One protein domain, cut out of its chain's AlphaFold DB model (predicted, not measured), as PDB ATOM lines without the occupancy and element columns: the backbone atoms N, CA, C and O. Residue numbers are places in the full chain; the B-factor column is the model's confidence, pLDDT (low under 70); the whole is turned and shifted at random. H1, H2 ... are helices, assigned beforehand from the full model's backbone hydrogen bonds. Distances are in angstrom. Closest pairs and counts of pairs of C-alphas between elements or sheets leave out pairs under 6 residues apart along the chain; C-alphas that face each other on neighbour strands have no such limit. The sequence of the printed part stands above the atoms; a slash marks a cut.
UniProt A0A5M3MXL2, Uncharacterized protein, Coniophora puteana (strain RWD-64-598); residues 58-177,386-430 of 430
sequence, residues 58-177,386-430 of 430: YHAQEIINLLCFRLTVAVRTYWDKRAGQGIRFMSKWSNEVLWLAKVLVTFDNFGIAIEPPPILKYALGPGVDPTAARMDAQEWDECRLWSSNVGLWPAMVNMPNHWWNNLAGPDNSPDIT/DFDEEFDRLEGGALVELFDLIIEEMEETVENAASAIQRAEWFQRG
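Overview. This is residues 58 to 177 and 386 to 430 of the 430 residues of an uncharacterized protein of Coniophora puteana (strain RWD-64-598) (UniProt A0A5M3MXL2). A long helix, H1, runs through a helical body; H2 folds back beside it as a hairpin, while H3, H4 and H6 pack on it at steep tilts. The longest helix, H8, crosses the side of H2 away from H1, and its residues 398 to 405 stick out with H7 as an arm that makes much of the length. The printed part has 165 residues, with eight named helices, H1 to H8 in order, and no named strand; its class is all helix. It is compact, with a radius of gyration of the C-alphas of 17.7 A, and its elongated outline spans 62 by 39 by 30 A.

Arrangement. Start at the hub, H1, residues 60 to 84, which touches four helices. H2, residues 93 to 109, makes a helical hairpin with it, opposite ways at a shallow tilt of 20 degrees; their closest C-alphas, of Ala 74 and Trp 93, are 5.2 A apart. H3, residues 118 to 123, touches residues 68 to 72 of H1 at a steep tilt of 61 degrees, closest at the C-alphas of Cys 68 and Ile 119, 6.4 A. H4, residues 137 to 151, touches residues 65 to 72 of H1 at a steep tilt of 51 degrees, closest at the C-alphas of Phe 69 and Ser 147, 5.9 A. H5, residues 154 to 157, is close to H1 but not clearly touching, with the C-alphas of Leu 66 and Met 156 7.1 A apart. H6, residues 161 to 168, touches residues 73 to 77 of H1, closest at the C-alphas of Ala 74 and Leu 167, 6.0 A. Beyond the cut, H7, residues 386 to 394, touches no helix. H8, residues 398 to 427, touches H2 with residues 410 to 420 alone, closest at the C-alphas of Ala 101 and Ala 417, 5.4 A, the same way at a steep tilt of 41 degrees; H8 and H1 are apart. Every O i to N i+4 pair is within hydrogen-bond range in H2, H4, H7 and H8, against 20 of 21 in H1, 1 of 2 in H3 and 3 of 4 in H6; H5 is too short for such a pair.

Along the chain. Find C-alpha 60 at (13.619, 10.156, -46.202); from there H1 runs 37.0 A to C-alpha 84. H2 is 24.2 A long and H4 20.5 A. H8 runs 44.0 A from C-alpha 398 at (36.933, 38.578, -33.088) to C-alpha 427 at (0.816, 13.427, -34.114).

Size, cuts and confidence. The C-alphas farthest apart, of Asp 386 and Gly 430, are 65.0 A apart. Residues 178 to 385 are not printed, and C-alphas 177 and 386 are 46.9 A apart across this cut. H3 to H4 is a long link of 13 residues. Mean pLDDT of the printed part is 71.5, with 83 residues under 70, among them 155 to 177 and 386 to 411.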
ATOM      1  N   TYR A  58       9.388   8.535 -49.182       94.19
ATOM      2  CA  TYR A  58      10.289   7.529 -49.750       94.19
ATOM      3  C   TYR A  58      11.737   8.053 -49.774       94.19
ATOM      4  O   TYR A  58      11.988   9.191 -50.176       94.19
ATOM      5  N   HIS A  59      12.675   7.214 -49.326       94.06
ATOM      6  CA  HIS A  59      14.081   7.526 -49.024       94.06
ATOM      7  C   HIS A  59      14.352   8.500 -47.861       94.06
ATOM      8  O   HIS A  59      15.494   8.559 -47.418       94.06
ATOM      9  N   ALA A  60      13.363   9.188 -47.278       94.38
ATOM     10  CA  ALA A  60      13.619  10.156 -46.202       94.38
ATOM     11  C   ALA A  60      14.290   9.518 -44.967       94.38
ATOM     12  O   ALA A  60      15.294  10.031 -44.468       94.38
ATOM     13  N   GLN A  61      13.816   8.344 -44.533       94.00
ATOM     14  CA  GLN A  61      14.417   7.618 -43.407       94.00
ATOM     15  C   GLN A  61      15.861   7.178 -43.693       94.00
ATOM     16  O   GLN A  61      16.694   7.162 -42.789       94.00
ATOM     17  N   GLU A  62      16.181   6.837 -44.944       92.06
ATOM     18  CA  GLU A  62      17.549   6.470 -45.318       92.06
ATOM     19  C   GLU A  62      18.502   7.654 -45.167       92.06
ATOM     20  O   GLU A  62      19.604   7.476 -44.651       92.06
ATOM     21  N   ILE A  63      18.059   8.862 -45.531       93.06
ATOM     22  CA  ILE A  63      18.832  10.097 -45.344       93.06
ATOM     23  C   ILE A  63      19.086  10.345 -43.853       93.06
ATOM     24  O   ILE A  63      20.238  10.542 -43.458       93.06
ATOM     25  N   ILE A  64      18.045  10.270 -43.012       93.81
ATOM     26  CA  ILE A  64      18.182  10.453 -41.556       93.81
ATOM     27  C   ILE A  64      19.140   9.433 -40.960       93.81
ATOM     28  O   ILE A  64      20.055   9.808 -40.227       93.81
ATOM     29  N   ASN A  65      18.967   8.155 -41.288       91.56
ATOM     30  CA  ASN A  65      19.815   7.094 -40.756       91.56
ATOM     31  C   ASN A  65      21.279   7.312 -41.125       91.56
ATOM     32  O   ASN A  65      22.180   7.091 -40.317       91.56
ATOM     33  N   LEU A  66      21.515   7.799 -42.336       90.81
ATOM     34  CA  LEU A  66      22.845   8.029 -42.851       90.81
ATOM     35  C   LEU A  66      23.544   9.201 -42.141       90.81
ATOM     36  O   LEU A  66      24.705   9.072 -41.743       90.81
ATOM     37  N   LEU A  67      22.834  10.305 -41.904       91.00
ATOM     38  CA  LEU A  67      23.340  11.444 -41.128       91.00
ATOM     39  C   LEU A  67      23.535  11.098 -39.647       91.00
ATOM     40  O   LEU A  67      24.579  11.391 -39.068       91.00
ATOM     41  N   CYS A  68      22.578  10.394 -39.045       91.94
ATOM     42  CA  CYS A  68      22.648   9.958 -37.651       91.94
ATOM     43  C   CYS A  68      23.816   8.994 -37.403       91.94
ATOM     44  O   CYS A  68      24.467   9.046 -36.357       91.94
ATOM     45  N   PHE A  69      24.137   8.133 -38.369       89.75
ATOM     46  CA  PHE A  69      25.300   7.259 -38.271       89.75
ATOM     47  C   PHE A  69      26.597   8.070 -38.264       89.75
ATOM     48  O   PHE A  69      27.453   7.854 -37.407       89.75
ATOM     49  N   ARG A  70      26.735   9.040 -39.179       88.19
ATOM     50  CA  ARG A  70      27.908   9.928 -39.222       88.19
ATOM     51  C   ARG A  70      28.073  10.700 -37.925       88.19
ATOM     52  O   ARG A  70      29.173  10.740 -37.380       88.19
ATOM     53  N   LEU A  71      26.979  11.246 -37.406       89.50
ATOM     54  CA  LEU A  71      26.954  11.916 -36.117       89.50
ATOM     55  C   LEU A  71      27.402  10.980 -34.985       89.50
ATOM     56  O   LEU A  71      28.260  11.356 -34.193       89.50
ATOM     57  N   THR A  72      26.915   9.737 -34.953       87.38
ATOM     58  CA  THR A  72      27.339   8.726 -33.965       87.38
ATOM     59  C   THR A  72      28.850   8.474 -34.033       87.38
ATOM     60  O   THR A  72      29.526   8.450 -33.005       87.38
ATOM     61  N   VAL A  73      29.409   8.342 -35.242       84.75
ATOM     62  CA  VAL A  73      30.858   8.186 -35.460       84.75
ATOM     63  C   VAL A  73      31.627   9.436 -35.018       84.75
ATOM     64  O   VAL A  73      32.670   9.315 -34.370       84.75
ATOM     65  N   ALA A  74      31.122  10.632 -35.328       84.88
ATOM     66  CA  ALA A  74      31.748  11.902 -34.971       84.88
ATOM     67  C   ALA A  74      31.789  12.115 -33.449       84.88
ATOM     68  O   ALA A  74      32.836  12.483 -32.909       84.88
ATOM     69  N   VAL A  75      30.680  11.831 -32.759       84.19
ATOM     70  CA  VAL A  75      30.587  11.884 -31.295       84.19
ATOM     71  C   VAL A  75      31.534  10.854 -30.688       84.19
ATOM     72  O   VAL A  75      32.382  11.217 -29.880       84.19
ATOM     73  N   ARG A  76      31.496   9.591 -31.129       82.88
ATOM     74  CA  ARG A  76      32.411   8.557 -30.620       82.88
ATOM     75  C   ARG A  76      33.880   8.959 -30.768       82.88
ATOM     76  O   ARG A  76      34.629   8.912 -29.799       82.88
ATOM     77  N   THR A  77      34.271   9.422 -31.954       81.50
ATOM     78  CA  THR A  77      35.650   9.860 -32.218       81.50
ATOM     79  C   THR A  77      36.057  11.021 -31.311       81.50
ATOM     80  O   THR A  77      37.197  11.078 -30.853       81.50
ATOM     81  N   TYR A  78      35.141  11.954 -31.041       81.06
ATOM     82  CA  TYR A  78      35.386  13.040 -30.100       81.06
ATOM     83  C   TYR A  78      35.649  12.511 -28.683       81.06
ATOM     84  O   TYR A  78      36.629  12.913 -28.058       81.06
ATOM     85  N   TRP A  79      34.824  11.583 -28.193       78.38
ATOM     86  CA  TRP A  79      34.978  10.990 -26.861       78.38
ATOM     87  C   TRP A  79      36.286  10.197 -26.725       78.38
ATOM     88  O   TRP A  79      37.013  10.390 -25.747       78.38
ATOM     89  N   ASP A  80      36.628   9.388 -27.731       80.12
ATOM     90  CA  ASP A  80      37.876   8.617 -27.769       80.12
ATOM     91  C   ASP A  80      39.108   9.545 -27.737       80.12
ATOM     92  O   ASP A  80      40.059   9.311 -26.989       80.12
ATOM     93  N   LYS A  81      39.078  10.659 -28.488       76.38
ATOM     94  CA  LYS A  81      40.161  11.660 -28.493       76.38
ATOM     95  C   LYS A  81      40.247  12.444 -27.186       76.38
ATOM     96  O   LYS A  81      41.349  12.641 -26.677       76.38
ATOM     97  N   ARG A  82      39.111  12.851 -26.610       73.12
ATOM     98  CA  ARG A  82      39.058  13.585 -25.335       73.12
ATOM     99  C   ARG A  82      39.666  12.784 -24.185       73.12
ATOM    100  O   ARG A  82      40.292  13.368 -23.306       73.12
ATOM    101  N   ALA A  83      39.501  11.461 -24.188       71.50
ATOM    102  CA  ALA A  83      40.112  10.592 -23.187       71.50
ATOM    103  C   ALA A  83      41.654  10.584 -23.261       71.50
ATOM    104  O   ALA A  83      42.307  10.377 -22.240       71.50
ATOM    105  N   GLY A  84      42.233  10.817 -24.446       70.06
ATOM    106  CA  GLY A  84      43.679  10.750 -24.677       70.06
ATOM    107  C   GLY A  84      44.404  12.098 -24.740       70.06
ATOM    108  O   GLY A  84      45.599  12.156 -24.464       70.06
ATOM    109  N   GLN A  85      43.719  13.181 -25.114       57.94
ATOM    110  CA  GLN A  85      44.336  14.481 -25.378       57.94
ATOM    111  C   GLN A  85      43.485  15.574 -24.725       57.94
ATOM    112  O   GLN A  85      42.354  15.811 -25.134       57.94
ATOM    113  N   GLY A  86      44.017  16.236 -23.693       52.00
ATOM    114  CA  GLY A  86      43.337  17.281 -22.911       52.00
ATOM    115  C   GLY A  86      43.066  18.594 -23.664       52.00
ATOM    116  O   GLY A  86      43.192  19.663 -23.077       52.00
ATOM    117  N   ILE A  87      42.726  18.535 -24.953       53.62
ATOM    118  CA  ILE A  87      42.566  19.681 -25.850       53.62
ATOM    119  C   ILE A  87      41.124  19.762 -26.364       53.62
ATOM    120  O   ILE A  87      40.492  18.760 -26.702       53.62
ATOM    121  N   ARG A  88      40.635  21.005 -26.442       50.28
ATOM    122  CA  ARG A  88      39.363  21.447 -27.028       50.28
ATOM    123  C   ARG A  88      39.347  21.210 -28.542       50.28
ATOM    124  O   ARG A  88      39.464  22.140 -29.330       50.28
ATOM    125  N   PHE A  89      39.236  19.960 -28.970       48.62
ATOM    126  CA  PHE A  89      38.991  19.672 -30.377       48.62
ATOM    127  C   PHE A  89      37.504  19.903 -30.659       48.62
ATOM    128  O   PHE A  89      36.681  19.047 -30.334       48.62
ATOM    129  N   MET A  90      37.132  21.051 -31.234       50.28
ATOM    130  CA  MET A  90      35.786  21.214 -31.790       50.28
ATOM    131  C   MET A  90      35.663  20.284 -32.998       50.28
ATOM    132  O   MET A  90      36.163  20.545 -34.089       50.28
ATOM    133  N   SER A  91      35.112  19.102 -32.736       55.91
ATOM    134  CA  SER A  91      34.970  18.044 -33.726       55.91
ATOM    135  C   SER A  91      33.976  18.466 -34.812       55.91
ATOM    136  O   SER A  91      33.092  19.288 -34.592       55.91
ATOM    137  N   LYS A  92      34.084  17.819 -35.975       70.00
ATOM    138  CA  LYS A  92      33.132  17.911 -37.091       70.00
ATOM    139  C   LYS A  92      31.684  17.565 -36.698       70.00
ATOM    140  O   LYS A  92      30.802  17.715 -37.532       70.00
ATOM    141  N   TRP A  93      31.434  17.120 -35.462       79.00
ATOM    142  CA  TRP A  93      30.107  16.811 -34.937       79.00
ATOM    143  C   TRP A  93      29.136  17.994 -35.004       79.00
ATOM    144  O   TRP A  93      27.987  17.765 -35.358       79.00
ATOM    145  N   SER A  94      29.575  19.233 -34.741       81.56
ATOM    146  CA  SER A  94      28.696  20.413 -34.807       81.56
ATOM    147  C   SER A  94      28.135  20.607 -36.214       81.56
ATOM    148  O   SER A  94      26.936  20.805 -36.387       81.56
ATOM    149  N   ASN A  95      28.978  20.422 -37.235       83.06
ATOM    150  CA  ASN A  95      28.546  20.421 -38.629       83.06
ATOM    151  C   ASN A  95      27.560  19.280 -38.909       83.06
ATOM    152  O   ASN A  95      26.568  19.504 -39.590       83.06
ATOM    153  N   GLU A  96      27.805  18.066 -38.401       86.81
ATOM    154  CA  GLU A  96      26.855  16.951 -38.564       86.81
ATOM    155  C   GLU A  96      25.497  17.258 -37.910       86.81
ATOM    156  O   GLU A  96      24.464  16.948 -38.499       86.81
ATOM    157  N   VAL A  97      25.484  17.905 -36.739       87.81
ATOM    158  CA  VAL A  97      24.254  18.351 -36.064       87.81
ATOM    159  C   VAL A  97      23.535  19.418 -36.879       87.81
ATOM    160  O   VAL A  97      22.336  19.285 -37.110       87.81
ATOM    161  N   LEU A  98      24.256  20.421 -37.384       86.31
ATOM    162  CA  LEU A  98      23.681  21.461 -38.236       86.31
ATOM    163  C   LEU A  98      23.064  20.862 -39.507       86.31
ATOM    164  O   LEU A  98      21.936  21.196 -39.867       86.31
ATOM    165  N   TRP A  99      23.762  19.932 -40.171       88.50
ATOM    166  CA  TRP A  99      23.229  19.232 -41.343       88.50
ATOM    167  C   TRP A  99      21.952  18.471 -41.027       88.50
ATOM    168  O   TRP A  99      20.983  18.532 -41.781       88.50
ATOM    169  N   LEU A 100      21.960  17.754 -39.912       91.38
ATOM    170  CA  LEU A 100      20.828  16.967 -39.467       91.38
ATOM    171  C   LEU A 100      19.629  17.860 -39.149       91.38
ATOM    172  O   LEU A 100      18.541  17.589 -39.642       91.38
ATOM    173  N   ALA A 101      19.834  18.961 -38.426       89.88
ATOM    174  CA  ALA A 101      18.787  19.923 -38.107       89.88
ATOM    175  C   ALA A 101      18.171  20.541 -39.377       89.88
ATOM    176  O   ALA A 101      16.950  20.517 -39.532       89.88
ATOM    177  N   LYS A 102      18.997  20.966 -40.344       90.38
ATOM    178  CA  LYS A 102      18.523  21.477 -41.643       90.38
ATOM    179  C   LYS A 102      17.659  20.460 -42.397       90.38
ATOM    180  O   LYS A 102      16.611  20.822 -42.930       90.38
ATOM    181  N   VAL A 103      18.068  19.187 -42.432       91.44
ATOM    182  CA  VAL A 103      17.299  18.114 -43.092       91.44
ATOM    183  C   VAL A 103      15.987  17.834 -42.363       91.44
ATOM    184  O   VAL A 103      14.959  17.656 -43.015       91.44
ATOM    185  N   LEU A 104      15.999  17.829 -41.029       91.75
ATOM    186  CA  LEU A 104      14.799  17.638 -40.214       91.75
ATOM    187  C   LEU A 104      13.775  18.750 -40.442       91.75
ATOM    188  O   LEU A 104      12.607  18.452 -40.680       91.75
ATOM    189  N   VAL A 105      14.217  20.011 -40.449       90.38
ATOM    190  CA  VAL A 105      13.367  21.164 -40.782       90.38
ATOM    191  C   VAL A 105      12.809  21.032 -42.199       90.38
ATOM    192  O   VAL A 105      11.626  21.274 -42.428       90.38
ATOM    193  N   THR A 106      13.622  20.592 -43.166       90.56
ATOM    194  CA  THR A 106      13.125  20.326 -44.519       90.56
ATOM    195  C   THR A 106      12.041  19.245 -44.522       90.56
ATOM    196  O   THR A 106      11.006  19.445 -45.148       90.56
ATOM    197  N   PHE A 107      12.225  18.125 -43.822       93.88
ATOM    198  CA  PHE A 107      11.214  17.063 -43.763       93.88
ATOM    199  C   PHE A 107       9.930  17.495 -43.055       93.88
ATOM    200  O   PHE A 107       8.851  17.175 -43.552       93.88
ATOM    201  N   ASP A 108      10.026  18.290 -41.990       91.50
ATOM    202  CA  ASP A 108       8.870  18.904 -41.327       91.50
ATOM    203  C   ASP A 108       8.086  19.813 -42.285       91.50
ATOM    204  O   ASP A 108       6.870  19.679 -42.417       91.50
ATOM    205  N   ASN A 109       8.784  20.647 -43.064       89.88
ATOM    206  CA  ASN A 109       8.166  21.506 -44.080       89.88
ATOM    207  C   ASN A 109       7.435  20.716 -45.182       89.88
ATOM    208  O   ASN A 109       6.483  21.224 -45.776       89.88
ATOM    209  N   PHE A 110       7.859  19.479 -45.459       90.81
ATOM    210  CA  PHE A 110       7.174  18.568 -46.384       90.81
ATOM    211  C   PHE A 110       6.133  17.664 -45.700       90.81
ATOM    212  O   PHE A 110       5.490  16.870 -46.386       90.81
ATOM    213  N   GLY A 111       5.947  17.760 -44.379       94.25
ATOM    214  CA  GLY A 111       5.048  16.887 -43.619       94.25
ATOM    215  C   GLY A 111       5.488  15.419 -43.613       94.25
ATOM    216  O   GLY A 111       4.652  14.519 -43.542       94.25
ATOM    217  N   ILE A 112       6.792  15.163 -43.741       94.62
ATOM    218  CA  ILE A 112       7.352  13.813 -43.789       94.62
ATOM    219  C   ILE A 112       7.612  13.327 -42.367       94.62
ATOM    220  O   ILE A 112       8.494  13.826 -41.671       94.62
ATOM    221  N   ALA A 113       6.868  12.300 -41.959       93.38
ATOM    222  CA  ALA A 113       7.123  11.603 -40.710       93.38
ATOM    223  C   ALA A 113       8.405  10.765 -40.816       93.38
ATOM    224  O   ALA A 113       8.598  10.012 -41.774       93.38
ATOM    225  N   ILE A 114       9.253  10.869 -39.798       92.62
ATOM    226  CA  ILE A 114      10.462  10.064 -39.646       92.62
ATOM    227  C   ILE A 114      10.460   9.377 -38.284       92.62
ATOM    228  O   ILE A 114       9.899   9.885 -37.312       92.62
ATOM    229  N   GLU A 115      11.115   8.227 -38.206       91.44
ATOM    230  CA  GLU A 115      11.408   7.572 -36.940       91.44
ATOM    231  C   GLU A 115      12.769   8.081 -36.443       91.44
ATOM    232  O   GLU A 115      13.780   7.841 -37.115       91.44
ATOM    233  N   PRO A 116      12.833   8.823 -35.320       86.69
ATOM    234  CA  PRO A 116      14.078   9.433 -34.880       86.69
ATOM    235  C   PRO A 116      15.047   8.367 -34.346       86.69
ATOM    236  O   PRO A 116      14.722   7.682 -33.371       86.69
ATOM    237  N   PRO A 117      16.261   8.231 -34.917       91.25
ATOM    238  CA  PRO A 117      17.277   7.357 -34.348       91.25
ATOM    239  C   PRO A 117      17.649   7.757 -32.917       91.25
ATOM    240  O   PRO A 117      17.592   8.945 -32.590       91.25
ATOM    241  N   PRO A 118      18.120   6.814 -32.078       88.25
ATOM    242  CA  PRO A 118      18.456   7.095 -30.681       88.25
ATOM    243  C   PRO A 118      19.388   8.302 -30.502       88.25
ATOM    244  O   PRO A 118      19.169   9.117 -29.612       88.25
ATOM    245  N   ILE A 119      20.363   8.475 -31.406       88.00
ATOM    246  CA  ILE A 119      21.340   9.572 -31.350       88.00
ATOM    247  C   ILE A 119      20.704  10.974 -31.414       88.00
ATOM    248  O   ILE A 119      21.257  11.917 -30.851       88.00
ATOM    249  N   LEU A 120      19.536  11.123 -32.056       88.19
ATOM    250  CA  LEU A 120      18.855  12.418 -32.185       88.19
ATOM    251  C   LEU A 120      18.388  12.971 -30.845       88.19
ATOM    252  O   LEU A 120      18.473  14.177 -30.631       88.19
ATOM    253  N   LYS A 121      17.938  12.093 -29.942       83.75
ATOM    254  CA  LYS A 121      17.477  12.493 -28.606       83.75
ATOM    255  C   LYS A 121      18.575  13.216 -27.825       83.75
ATOM    256  O   LYS A 121      18.278  14.115 -27.049       83.75
ATOM    257  N   TYR A 122      19.831  12.842 -28.068       78.25
ATOM    258  CA  TYR A 122      20.992  13.436 -27.411       78.25
ATOM    259  C   TYR A 122      21.506  14.659 -28.151       78.25
ATOM    260  O   TYR A 122      21.819  15.667 -27.536       78.25
ATOM    261  N   ALA A 123      21.611  14.571 -29.473       81.19
ATOM    262  CA  ALA A 123      22.267  15.613 -30.248       81.19
ATOM    263  C   ALA A 123      21.427  16.879 -30.435       81.19
ATOM    264  O   ALA A 123      21.993  17.935 -30.693       81.19
ATOM    265  N   LEU A 124      20.100  16.765 -30.333       80.62
ATOM    266  CA  LEU A 124      19.163  17.887 -30.458       80.62
ATOM    267  C   LEU A 124      18.413  18.168 -29.149       80.62
ATOM    268  O   LEU A 124      17.424  18.899 -29.145       80.62
ATOM    269  N   GLY A 125      18.841  17.557 -28.042       76.31
ATOM    270  CA  GLY A 125      18.255  17.822 -26.736       76.31
ATOM    271  C   GLY A 125      18.566  19.259 -26.292       76.31
ATOM    272  O   GLY A 125      19.725  19.670 -26.358       76.31
ATOM    273  N   PRO A 126      17.580  20.038 -25.813       64.44
ATOM    274  CA  PRO A 126      17.832  21.392 -25.326       64.44
ATOM    275  C   PRO A 126      18.821  21.369 -24.152       64.44
ATOM    276  O   PRO A 126      18.658  20.599 -23.204       64.44
ATOM    277  N   GLY A 127      19.865  22.200 -24.229       63.62
ATOM    278  CA  GLY A 127      20.939  22.258 -23.228       63.62
ATOM    279  C   GLY A 127      21.857  21.030 -23.200       63.62
ATOM    280  O   GLY A 127      22.719  20.928 -22.324       63.62
ATOM    281  N   VAL A 128      21.691  20.094 -24.137       58.44
ATOM    282  CA  VAL A 128      22.552  18.923 -24.268       58.44
ATOM    283  C   VAL A 128      23.659  19.278 -25.243       58.44
ATOM    284  O   VAL A 128      23.540  19.096 -26.446       58.44
ATOM    285  N   ASP A 129      24.774  19.769 -24.714       64.19
ATOM    286  CA  ASP A 129      26.036  19.613 -25.421       64.19
ATOM    287  C   ASP A 129      26.371  18.107 -25.367       64.19
ATOM    288  O   ASP A 129      26.680  17.602 -24.281       64.19
ATOM    289  N   PRO A 130      26.305  17.349 -26.484       59.88
ATOM    290  CA  PRO A 130      26.610  15.915 -26.500       59.88
ATOM    291  C   PRO A 130      28.074  15.624 -26.131       59.88
ATOM    292  O   PRO A 130      28.470  14.467 -25.951       59.88
ATOM    293  N   THR A 131      28.899  16.668 -26.019       61.03
ATOM    294  CA  THR A 131      30.239  16.597 -25.454       61.03
ATOM    295  C   THR A 131      30.268  16.830 -23.942       61.03
ATOM    296  O   THR A 131      31.139  16.277 -23.271       61.03
ATOM    297  N   ALA A 132      29.331  17.582 -23.359       55.84
ATOM    298  CA  ALA A 132      29.273  17.844 -21.918       55.84
ATOM    299  C   ALA A 132      28.390  16.844 -21.160       55.84
ATOM    300  O   ALA A 132      28.760  16.397 -20.069       55.84
ATOM    301  N   ALA A 133      27.249  16.462 -21.734       61.84
ATOM    302  CA  ALA A 133      26.356  15.465 -21.170       61.84
ATOM    303  C   ALA A 133      26.937  14.066 -21.403       61.84
ATOM    304  O   ALA A 133      27.137  13.624 -22.535       61.84
ATOM    305  N   ARG A 134      27.231  13.349 -20.313       65.25
ATOM    306  CA  ARG A 134      27.549  11.921 -20.388       65.25
ATOM    307  C   ARG A 134      26.277  11.179 -20.772       65.25
ATOM    308  O   ARG A 134      25.456  10.919 -19.902       65.25
ATOM    309  N   MET A 135      26.166  10.841 -22.052       76.69
ATOM    310  CA  MET A 135      25.304   9.758 -22.513       76.69
ATOM    311  C   MET A 135      25.651   8.520 -21.674       76.69
ATOM    312  O   MET A 135      26.839   8.196 -21.509       76.69
ATOM    313  N   ASP A 136      24.657   7.909 -21.041       83.19
ATOM    314  CA  ASP A 136      24.897   6.797 -20.133       83.19
ATOM    315  C   ASP A 136      25.287   5.516 -20.900       83.19
ATOM    316  O   ASP A 136      25.309   5.466 -22.133       83.19
ATOM    317  N   ALA A 137      25.685   4.470 -20.171       83.12
ATOM    318  CA  ALA A 137      26.147   3.232 -20.796       83.12
ATOM    319  C   ALA A 137      25.046   2.525 -21.610       83.12
ATOM    320  O   ALA A 137      25.342   1.965 -22.663       83.12
ATOM    321  N   GLN A 138      23.796   2.569 -21.143       87.94
ATOM    322  CA  GLN A 138      22.663   1.960 -21.831       87.94
ATOM    323  C   GLN A 138      22.356   2.719 -23.124       87.94
ATOM    324  O   GLN A 138      22.198   2.113 -24.181       87.94
ATOM    325  N   GLU A 139      22.326   4.043 -23.054       84.88
ATOM    326  CA  GLU A 139      22.080   4.926 -24.192       84.88
ATOM    327  C   GLU A 139      23.146   4.753 -25.288       84.88
ATOM    328  O   GLU A 139      22.840   4.692 -26.487       84.88
ATOM    329  N   TRP A 140      24.407   4.593 -24.878       84.94
ATOM    330  CA  TRP A 140      25.502   4.253 -25.782       84.94
ATOM    331  C   TRP A 140      25.330   2.884 -26.434       84.94
ATOM    332  O   TRP A 140      25.612   2.738 -27.629       84.94
ATOM    333  N   ASP A 141      24.882   1.883 -25.679       86.94
ATOM    334  CA  ASP A 141      24.627   0.546 -26.206       86.94
ATOM    335  C   ASP A 141      23.455   0.546 -27.199       86.94
ATOM    336  O   ASP A 141      23.545  -0.104 -28.244       86.94
ATOM    337  N   GLU A 142      22.410   1.342 -26.960       88.25
ATOM    338  CA  GLU A 142      21.309   1.551 -27.908       88.25
ATOM    339  C   GLU A 142      21.801   2.196 -29.213       88.25
ATOM    340  O   GLU A 142      21.530   1.681 -30.303       88.25
ATOM    341  N   CYS A 143      22.592   3.274 -29.125       86.81
ATOM    342  CA  CYS A 143      23.188   3.918 -30.300       86.81
ATOM    343  C   CYS A 143      24.132   2.969 -31.055       86.81
ATOM    344  O   CYS A 143      24.167   2.968 -32.292       86.81
ATOM    345  N   ARG A 144      24.891   2.131 -30.340       84.12
ATOM    346  CA  ARG A 144      25.801   1.134 -30.923       84.12
ATOM    347  C   ARG A 144      25.044   0.014 -31.629       84.12
ATOM    348  O   ARG A 144      25.425  -0.372 -32.734       84.12
ATOM    349  N   LEU A 145      23.984  -0.504 -31.014       88.12
ATOM    350  CA  LEU A 145      23.152  -1.551 -31.597       88.12
ATOM    351  C   LEU A 145      22.450  -1.041 -32.856       88.12
ATOM    352  O   LEU A 145      22.500  -1.689 -33.902       88.12
ATOM    353  N   TRP A 146      21.864   0.156 -32.777       91.69
ATOM    354  CA  TRP A 146      21.251   0.820 -33.920       91.69
ATOM    355  C   TRP A 146      22.263   1.045 -35.052       91.69
ATOM    356  O   TRP A 146      22.035   0.603 -36.178       91.69
ATOM    357  N   SER A 147      23.416   1.657 -34.760       84.56
ATOM    358  CA  SER A 147      24.426   1.958 -35.786       84.56
ATOM    359  C   SER A 147      25.025   0.698 -36.412       84.56
ATOM    360  O   SER A 147      25.279   0.689 -37.613       84.56
ATOM    361  N   SER A 148      25.177  -0.391 -35.656       82.00
ATOM    362  CA  SER A 148      25.621  -1.684 -36.200       82.00
ATOM    363  C   SER A 148      24.624  -2.255 -37.213       82.00
ATOM    364  O   SER A 148      25.030  -2.773 -38.250       82.00
ATOM    365  N   ASN A 149      23.321  -2.110 -36.959       83.56
ATOM    366  CA  ASN A 149      22.277  -2.555 -37.886       83.56
ATOM    367  C   ASN A 149      22.211  -1.684 -39.150       83.56
ATOM    368  O   ASN A 149      21.999  -2.203 -40.247       83.56
ATOM    369  N   VAL A 150      22.412  -0.371 -39.011       81.06
ATOM    370  CA  VAL A 150      22.408   0.577 -40.138       81.06
ATOM    371  C   VAL A 150      23.692   0.482 -40.968       81.06
ATOM    372  O   VAL A 150      23.637   0.566 -42.191       81.06
ATOM    373  N   GLY A 151      24.845   0.223 -40.345       69.06
ATOM    374  CA  GLY A 151      26.135   0.071 -41.031       69.06
ATOM    375  C   GLY A 151      26.173  -1.083 -42.041       69.06
ATOM    376  O   GLY A 151      26.974  -1.066 -42.971       69.06
ATOM    377  N   LEU A 152      25.260  -2.050 -41.911       70.62
ATOM    378  CA  LEU A 152      25.076  -3.142 -42.870       70.62
ATOM    379  C   LEU A 152      24.318  -2.716 -44.140       70.62
ATOM    380  O   LEU A 152      24.145  -3.522 -45.056       70.62
ATOM    381  N   TRP A 153      23.841  -1.472 -44.222       74.62
ATOM    382  CA  TRP A 153      23.052  -1.015 -45.361       74.62
ATOM    383  C   TRP A 153      23.947  -0.753 -46.579       74.62
ATOM    384  O   TRP A 153      24.967  -0.066 -46.463       74.62
ATOM    385  N   PRO A 154      23.546  -1.192 -47.788       71.69
ATOM    386  CA  PRO A 154      24.341  -1.000 -49.004       71.69
ATOM    387  C   PRO A 154      24.712   0.462 -49.287       71.69
ATOM    388  O   PRO A 154      25.769   0.742 -49.848       71.69
ATOM    389  N   ALA A 155      23.854   1.411 -48.899       65.19
ATOM    390  CA  ALA A 155      24.114   2.840 -49.064       65.19
ATOM    391  C   ALA A 155      25.276   3.347 -48.189       65.19
ATOM    392  O   ALA A 155      25.949   4.296 -48.586       65.19
ATOM    393  N   MET A 156      25.531   2.714 -47.038       65.88
ATOM    394  CA  MET A 156      26.642   3.059 -46.145       65.88
ATOM    395  C   MET A 156      27.956   2.440 -46.609       65.88
ATOM    396  O   MET A 156      28.975   3.122 -46.649       65.88
ATOM    397  N   VAL A 157      27.913   1.168 -47.022       61.22
ATOM    398  CA  VAL A 157      29.086   0.424 -47.517       61.22
ATOM    399  C   VAL A 157      29.725   1.119 -48.722       61.22
ATOM    400  O   VAL A 157      30.938   1.087 -48.894       61.22
ATOM    401  N   ASN A 158      28.914   1.794 -49.537       66.31
ATOM    402  CA  ASN A 158      29.376   2.503 -50.728       66.31
ATOM    403  C   ASN A 158      29.786   3.964 -50.474       66.31
ATOM    404  O   ASN A 158      29.969   4.708 -51.439       66.31
ATOM    405  N   MET A 159      29.918   4.412 -49.220       64.69
ATOM    406  CA  MET A 159      30.470   5.741 -48.956       64.69
ATOM    407  C   MET A 159      31.977   5.785 -49.253       64.69
ATOM    408  O   MET A 159      32.729   4.994 -48.685       64.69
ATOM    409  N   PRO A 160      32.446   6.734 -50.082       62.88
ATOM    410  CA  PRO A 160      33.855   7.023 -50.287       62.88
ATOM    411  C   PRO A 160      34.678   7.108 -48.995       62.88
ATOM    412  O   PRO A 160      34.371   7.879 -48.087       62.88
ATOM    413  N   ASN A 161      35.811   6.402 -48.979       58.09
ATOM    414  CA  ASN A 161      36.730   6.332 -47.836       58.09
ATOM    415  C   ASN A 161      37.196   7.694 -47.311       58.09
ATOM    416  O   ASN A 161      37.362   7.864 -46.108       58.09
ATOM    417  N   HIS A 162      37.363   8.696 -48.177       59.38
ATOM    418  CA  HIS A 162      37.774  10.032 -47.736       59.38
ATOM    419  C   HIS A 162      36.732  10.719 -46.831       59.38
ATOM    420  O   HIS A 162      37.093  11.591 -46.043       59.38
ATOM    421  N   TRP A 163      35.459  10.313 -46.885       63.31
ATOM    422  CA  TRP A 163      34.424  10.804 -45.970       63.31
ATOM    423  C   TRP A 163      34.589  10.218 -44.569       63.31
ATOM    424  O   TRP A 163      34.505  10.960 -43.593       63.31
ATOM    425  N   TRP A 164      34.931   8.932 -44.473       64.38
ATOM    426  CA  TRP A 164      35.276   8.275 -43.210       64.38
ATOM    427  C   TRP A 164      36.583   8.818 -42.623       64.38
ATOM    428  O   TRP A 164      36.642   9.169 -41.444       64.38
ATOM    429  N   ASN A 165      37.609   8.982 -43.463       57.03
ATOM    430  CA  ASN A 165      38.930   9.476 -43.055       57.03
ATOM    431  C   ASN A 165      38.862  10.899 -42.495       57.03
ATOM    432  O   ASN A 165      39.593  11.256 -41.573       57.03
ATOM    433  N   ASN A 166      37.934  11.703 -43.014       61.62
ATOM    434  CA  ASN A 166      37.688  13.041 -42.508       61.62
ATOM    435  C   ASN A 166      37.116  13.041 -41.084       61.62
ATOM    436  O   ASN A 166      37.383  13.993 -40.355       61.62
ATOM    437  N   LEU A 167      36.362  12.020 -40.676       56.66
ATOM    438  CA  LEU A 167      35.813  11.929 -39.320       56.66
ATOM    439  C   LEU A 167      36.835  11.357 -38.336       56.66
ATOM    440  O   LEU A 167      36.981  11.879 -37.232       56.66
ATOM    441  N   ALA A 168      37.591  10.342 -38.749       52.22
ATOM    442  CA  ALA A 168      38.492   9.638 -37.847       52.22
ATOM    443  C   ALA A 168      39.882  10.298 -37.697       52.22
ATOM    444  O   ALA A 168      40.525  10.193 -36.648       52.22
ATOM    445  N   GLY A 169      40.310  11.093 -38.681       51.56
ATOM    446  CA  GLY A 169      41.707  11.506 -38.836       51.56
ATOM    447  C   GLY A 169      42.483  10.484 -39.678       51.56
ATOM    448  O   GLY A 169      42.002   9.364 -39.862       51.56
ATOM    449  N   PRO A 170      43.661  10.855 -40.210       46.53
ATOM    450  CA  PRO A 170      44.414  10.028 -41.159       46.53
ATOM    451  C   PRO A 170      44.766   8.631 -40.620       46.53
ATOM    452  O   PRO A 170      44.855   7.697 -41.412       46.53
ATOM    453  N   ASP A 171      44.860   8.471 -39.296       48.81
ATOM    454  CA  ASP A 171      45.324   7.234 -38.655       48.81
ATOM    455  C   ASP A 171      44.204   6.317 -38.121       48.81
ATOM    456  O   ASP A 171      44.495   5.221 -37.655       48.81
ATOM    457  N   ASN A 172      42.927   6.724 -38.180       45.00
ATOM    458  CA  ASN A 172      41.826   6.017 -37.492       45.00
ATOM    459  C   ASN A 172      40.665   5.597 -38.405       45.00
ATOM    460  O   ASN A 172      39.552   5.410 -37.912       45.00
ATOM    461  N   SER A 173      40.870   5.479 -39.723       45.19
ATOM    462  CA  SER A 173      39.798   5.029 -40.628       45.19
ATOM    463  C   SER A 173      39.132   3.770 -40.057       45.19
ATOM    464  O   SER A 173      39.846   2.801 -39.782       45.19
ATOM    465  N   PRO A 174      37.809   3.769 -39.799       46.34
ATOM    466  CA  PRO A 174      37.157   2.576 -39.302       46.34
ATOM    467  C   PRO A 174      37.322   1.504 -40.373       46.34
ATOM    468  O   PRO A 174      36.834   1.653 -41.491       46.34
ATOM    469  N   ASP A 175      38.044   0.437 -40.047       45.12
ATOM    470  CA  ASP A 175      38.173  -0.717 -40.924       45.12
ATOM    471  C   ASP A 175      36.826  -1.463 -40.921       45.12
ATOM    472  O   ASP A 175      36.607  -2.435 -40.196       45.12
ATOM    473  N   ILE A 176      35.866  -0.933 -41.691       46.12
ATOM    474  CA  ILE A 176      34.506  -1.474 -41.844       46.12
ATOM    475  C   ILE A 176      34.581  -2.894 -42.439       46.12
ATOM    476  O   ILE A 176      33.701  -3.720 -42.204       46.12
ATOM    477  N   THR A 177      35.669  -3.219 -43.141       41.25
ATOM    478  CA  THR A 177      35.945  -4.553 -43.682       41.25
ATOM    479  C   THR A 177      36.464  -5.559 -42.653       41.25
ATOM    480  O   THR A 177      36.192  -6.749 -42.803       41.25
ATOM    481  N   ASP A 386      56.890  36.322 -35.617       50.50
ATOM    482  CA  ASP A 386      55.893  37.264 -36.147       50.50
ATOM    483  C   ASP A 386      54.500  36.619 -36.209       50.50
ATOM    484  O   ASP A 386      53.481  37.309 -36.215       50.50
ATOM    485  N   PHE A 387      54.455  35.283 -36.218       50.94
ATOM    486  CA  PHE A 387      53.215  34.512 -36.221       50.94
ATOM    487  C   PHE A 387      52.549  34.520 -34.841       50.94
ATOM    488  O   PHE A 387      51.334  34.671 -34.758       50.94
ATOM    489  N   ASP A 388      53.343  34.441 -33.772       55.19
ATOM    490  CA  ASP A 388      52.839  34.468 -32.399       55.19
ATOM    491  C   ASP A 388      52.225  35.842 -32.049       55.19
ATOM    492  O   ASP A 388      51.146  35.899 -31.468       55.19
ATOM    493  N   GLU A 389      52.815  36.963 -32.495       57.28
ATOM    494  CA  GLU A 389      52.252  38.306 -32.247       57.28
ATOM    495  C   GLU A 389      50.953  38.591 -33.026       57.28
ATOM    496  O   GLU A 389      50.068  39.282 -32.515       57.28
ATOM    497  N   GLU A 390      50.816  38.104 -34.265       54.28
ATOM    498  CA  GLU A 390      49.594  38.307 -35.059       54.28
ATOM    499  C   GLU A 390      48.468  37.353 -34.627       54.28
ATOM    500  O   GLU A 390      47.293  37.737 -34.636       54.28
ATOM    501  N   PHE A 391      48.823  36.155 -34.154       49.78
ATOM    502  CA  PHE A 391      47.896  35.193 -33.562       49.78
ATOM    503  C   PHE A 391      47.370  35.666 -32.194       49.78
ATOM    504  O   PHE A 391      46.152  35.729 -32.006       49.78
ATOM    505  N   ASP A 392      48.245  36.144 -31.299       58.28
ATOM    506  CA  ASP A 392      47.865  36.735 -30.002       58.28
ATOM    507  C   ASP A 392      46.982  37.987 -30.170       58.28
ATOM    508  O   ASP A 392      46.131  38.306 -29.334       58.28
ATOM    509  N   ARG A 393      47.138  38.711 -31.285       59.97
ATOM    510  CA  ARG A 393      46.323  39.891 -31.608       59.97
ATOM    511  C   ARG A 393      44.911  39.538 -32.085       59.97
ATOM    512  O   ARG A 393      44.004  40.360 -31.929       59.97
ATOM    513  N   LEU A 394      44.713  38.348 -32.655       52.47
ATOM    514  CA  LEU A 394      43.413  37.839 -33.111       52.47
ATOM    515  C   LEU A 394      42.647  37.080 -32.010       52.47
ATOM    516  O   LEU A 394      41.415  37.024 -32.066       52.47
ATOM    517  N   GLU A 395      43.331  36.578 -30.975       54.34
ATOM    518  CA  GLU A 395      42.718  35.897 -29.818       54.34
ATOM    519  C   GLU A 395      41.816  36.800 -28.944       54.34
ATOM    520  O   GLU A 395      41.019  36.302 -28.152       54.34
ATOM    521  N   GLY A 396      41.874  38.127 -29.090       48.91
ATOM    522  CA  GLY A 396      41.269  39.054 -28.125       48.91
ATOM    523  C   GLY A 396      39.760  39.332 -28.228       48.91
ATOM    524  O   GLY A 396      39.226  39.988 -27.338       48.91
ATOM    525  N   GLY A 397      39.052  38.888 -29.273       46.56
ATOM    526  CA  GLY A 397      37.599  39.132 -29.345       46.56
ATOM    527  C   GLY A 397      36.905  38.734 -30.643       46.56
ATOM    528  O   GLY A 397      35.797  38.217 -30.594       46.56
ATOM    529  N   ALA A 398      37.567  38.865 -31.795       51.59
ATOM    530  CA  ALA A 398      36.933  38.578 -33.088       51.59
ATOM    531  C   ALA A 398      36.604  37.085 -33.285       51.59
ATOM    532  O   ALA A 398      35.596  36.746 -33.898       51.59
ATOM    533  N   LEU A 399      37.438  36.186 -32.751       47.94
ATOM    534  CA  LEU A 399      37.150  34.749 -32.761       47.94
ATOM    535  C   LEU A 399      36.010  34.388 -31.807       47.94
ATOM    536  O   LEU A 399      35.187  33.552 -32.156       47.94
ATOM    537  N   VAL A 400      35.938  35.028 -30.636       56.22
ATOM    538  CA  VAL A 400      34.862  34.799 -29.658       56.22
ATOM    539  C   VAL A 400      33.520  35.264 -30.224       56.22
ATOM    540  O   VAL A 400      32.581  34.484 -30.225       56.22
ATOM    541  N   GLU A 401      33.462  36.457 -30.821       60.12
ATOM    542  CA  GLU A 401      32.250  36.971 -31.480       60.12
ATOM    543  C   GLU A 401      31.792  36.082 -32.649       60.12
ATOM    544  O   GLU A 401      30.598  35.868 -32.836       60.12
ATOM    545  N   LEU A 402      32.729  35.519 -33.425       52.81
ATOM    546  CA  LEU A 402      32.398  34.568 -34.489       52.81
ATOM    547  C   LEU A 402      31.854  33.245 -33.926       52.81
ATOM    548  O   LEU A 402      30.939  32.669 -34.509       52.81
ATOM    549  N   PHE A 403      32.412  32.752 -32.816       52.03
ATOM    550  CA  PHE A 403      31.907  31.551 -32.149       52.03
ATOM    551  C   PHE A 403      30.522  31.776 -31.547       52.03
ATOM    552  O   PHE A 403      29.670  30.911 -31.722       52.03
ATOM    553  N   ASP A 404      30.284  32.921 -30.911       58.84
ATOM    554  CA  ASP A 404      28.977  33.270 -30.349       58.84
ATOM    555  C   ASP A 404      27.915  33.357 -31.457       58.84
ATOM    556  O   ASP A 404      26.849  32.769 -31.318       58.84
ATOM    557  N   LEU A 405      28.239  33.954 -32.613       61.09
ATOM    558  CA  LEU A 405      27.330  34.012 -33.767       61.09
ATOM    559  C   LEU A 405      26.987  32.617 -34.327       61.09
ATOM    560  O   LEU A 405      25.839  32.345 -34.673       61.09
ATOM    561  N   ILE A 406      27.978  31.719 -34.420       54.75
ATOM    562  CA  ILE A 406      27.759  30.334 -34.871       54.75
ATOM    563  C   ILE A 406      26.915  29.564 -33.850       54.75
ATOM    564  O   ILE A 406      26.068  28.764 -34.244       54.75
ATOM    565  N   ILE A 407      27.143  29.782 -32.553       61.38
ATOM    566  CA  ILE A 407      26.359  29.156 -31.486       61.38
ATOM    567  C   ILE A 407      24.912  29.652 -31.538       61.38
ATOM    568  O   ILE A 407      24.022  28.811 -31.530       61.38
ATOM    569  N   GLU A 408      24.670  30.956 -31.686       67.44
ATOM    570  CA  GLU A 408      23.318  31.525 -31.819       67.44
ATOM    571  C   GLU A 408      22.566  30.942 -33.032       67.44
ATOM    572  O   GLU A 408      21.430  30.487 -32.893       67.44
ATOM    573  N   GLU A 409      23.206  30.860 -34.207       66.31
ATOM    574  CA  GLU A 409      22.596  30.254 -35.405       66.31
ATOM    575  C   GLU A 409      22.308  28.752 -35.204       66.31
ATOM    576  O   GLU A 409      21.278  28.224 -35.641       66.31
ATOM    577  N   MET A 410      23.210  28.040 -34.518       55.12
ATOM    578  CA  MET A 410      23.003  26.636 -34.168       55.12
ATOM    579  C   MET A 410      21.866  26.460 -33.157       55.12
ATOM    580  O   MET A 410      21.073  25.538 -33.331       55.12
ATOM    581  N   GLU A 411      21.764  27.313 -32.140       67.94
ATOM    582  CA  GLU A 411      20.701  27.275 -31.131       67.94
ATOM    583  C   GLU A 411      19.330  27.491 -31.776       67.94
ATOM    584  O   GLU A 411      18.448  26.653 -31.591       67.94
ATOM    585  N   GLU A 412      19.173  28.508 -32.628       71.56
ATOM    586  CA  GLU A 412      17.922  28.752 -33.360       71.56
ATOM    587  C   GLU A 412      17.544  27.555 -34.252       71.56
ATOM    588  O   GLU A 412      16.402  27.080 -34.256       71.56
ATOM    589  N   THR A 413      18.517  27.001 -34.982       64.94
ATOM    590  CA  THR A 413      18.272  25.846 -35.858       64.94
ATOM    591  C   THR A 413      17.906  24.591 -35.052       64.94
ATOM    592  O   THR A 413      17.034  23.816 -35.461       64.94
ATOM    593  N   VAL A 414      18.545  24.378 -33.896       65.88
ATOM    594  CA  VAL A 414      18.266  23.249 -32.996       65.88
ATOM    595  C   VAL A 414      16.901  23.402 -32.327       65.88
ATOM    596  O   VAL A 414      16.163  22.421 -32.273       65.88
ATOM    597  N   GLU A 415      16.511  24.599 -31.886       68.81
ATOM    598  CA  GLU A 415      15.179  24.861 -31.324       68.81
ATOM    599  C   GLU A 415      14.065  24.593 -32.344       68.81
ATOM    600  O   GLU A 415      13.059  23.940 -32.028       68.81
ATOM    601  N   ASN A 416      14.270  25.011 -33.595       68.00
ATOM    602  CA  ASN A 416      13.356  24.726 -34.697       68.00
ATOM    603  C   ASN A 416      13.243  23.213 -34.967       68.00
ATOM    604  O   ASN A 416      12.134  22.683 -35.116       68.00
ATOM    605  N   ALA A 417      14.366  22.489 -34.958       64.38
ATOM    606  CA  ALA A 417      14.381  21.037 -35.135       64.38
ATOM    607  C   ALA A 417      13.741  20.286 -33.949       64.38
ATOM    608  O   ALA A 417      12.953  19.361 -34.156       64.38
ATOM    609  N   ALA A 418      14.014  20.696 -32.709       67.19
ATOM    610  CA  ALA A 418      13.400  20.126 -31.511       67.19
ATOM    611  C   ALA A 418      11.875  20.331 -31.515       67.19
ATOM    612  O   ALA A 418      11.115  19.407 -31.215       67.19
ATOM    613  N   SER A 419      11.418  21.508 -31.949       70.50
ATOM    614  CA  SER A 419       9.997  21.819 -32.127       70.50
ATOM    615  C   SER A 419       9.341  20.970 -33.224       70.50
ATOM    616  O   SER A 419       8.182  20.569 -33.093       70.50
ATOM    617  N   ALA A 420      10.056  20.658 -34.310       64.69
ATOM    618  CA  ALA A 420       9.588  19.715 -35.329       64.69
ATOM    619  C   ALA A 420       9.435  18.287 -34.769       64.69
ATOM    620  O   ALA A 420       8.394  17.658 -34.958       64.69
ATOM    621  N   ILE A 421      10.415  17.802 -33.997       66.31
ATOM    622  CA  ILE A 421      10.355  16.475 -33.360       66.31
ATOM    623  C   ILE A 421       9.177  16.386 -32.381       66.31
ATOM    624  O   ILE A 421       8.402  15.432 -32.443       66.31
ATOM    625  N   GLN A 422       8.987  17.386 -31.515       68.88
ATOM    626  CA  GLN A 422       7.862  17.400 -30.570       68.88
ATOM    627  C   GLN A 422       6.502  17.379 -31.280       68.88
ATOM    628  O   GLN A 422       5.580  16.692 -30.834       68.88
ATOM    629  N   ARG A 423       6.369  18.092 -32.407       65.94
ATOM    630  CA  ARG A 423       5.156  18.049 -33.236       65.94
ATOM    631  C   ARG A 423       4.938  16.660 -33.835       65.94
ATOM    632  O   ARG A 423       3.820  16.154 -33.767       65.94
ATOM    633  N   ALA A 424       5.988  16.017 -34.346       59.16
ATOM    634  CA  ALA A 424       5.909  14.651 -34.860       59.16
ATOM    635  C   ALA A 424       5.483  13.641 -33.776       59.16
ATOM    636  O   ALA A 424       4.615  12.804 -34.025       59.16
ATOM    637  N   GLU A 425       6.021  13.749 -32.555       62.72
ATOM    638  CA  GLU A 425       5.608  12.907 -31.423       62.72
ATOM    639  C   GLU A 425       4.148  13.142 -31.012       62.72
ATOM    640  O   GLU A 425       3.449  12.198 -30.637       62.72
ATOM    641  N   TRP A 426       3.665  14.386 -31.087       60.53
ATOM    642  CA  TRP A 426       2.274  14.719 -30.783       60.53
ATOM    643  C   TRP A 426       1.301  14.070 -31.777       60.53
ATOM    644  O   TRP A 426       0.311  13.473 -31.354       60.53
ATOM    645  N   PHE A 427       1.620  14.089 -33.077       47.03
ATOM    646  CA  PHE A 427       0.816  13.427 -34.114       47.03
ATOM    647  C   PHE A 427       0.756  11.901 -33.982       47.03
ATOM    648  O   PHE A 427      -0.195  11.296 -34.459       47.03
ATOM    649  N   GLN A 428       1.737  11.262 -33.342       52.09
ATOM    650  CA  GLN A 428       1.699   9.815 -33.096       52.09
ATOM    651  C   GLN A 428       0.825   9.422 -31.894       52.09
ATOM    652  O   GLN A 428       0.519   8.241 -31.722       52.09
ATOM    653  N   ARG A 429       0.453  10.382 -31.036       61.66
ATOM    654  CA  ARG A 429      -0.335  10.138 -29.813       61.66
ATOM    655  C   ARG A 429      -1.825  10.461 -29.954       61.66
ATOM    656  O   ARG A 429      -2.584  10.068 -29.069       61.66
ATOM    657  N   GLY A 430      -2.221  11.191 -30.997       47.12
ATOM    658  CA  GLY A 430      -3.620  11.481 -31.344       47.12
ATOM    659  C   GLY A 430      -4.111  10.561 -32.446       47.12
ATOM    660  O   GLY A 430      -5.292  10.154 -32.365       47.12
TER     661      GLY A 430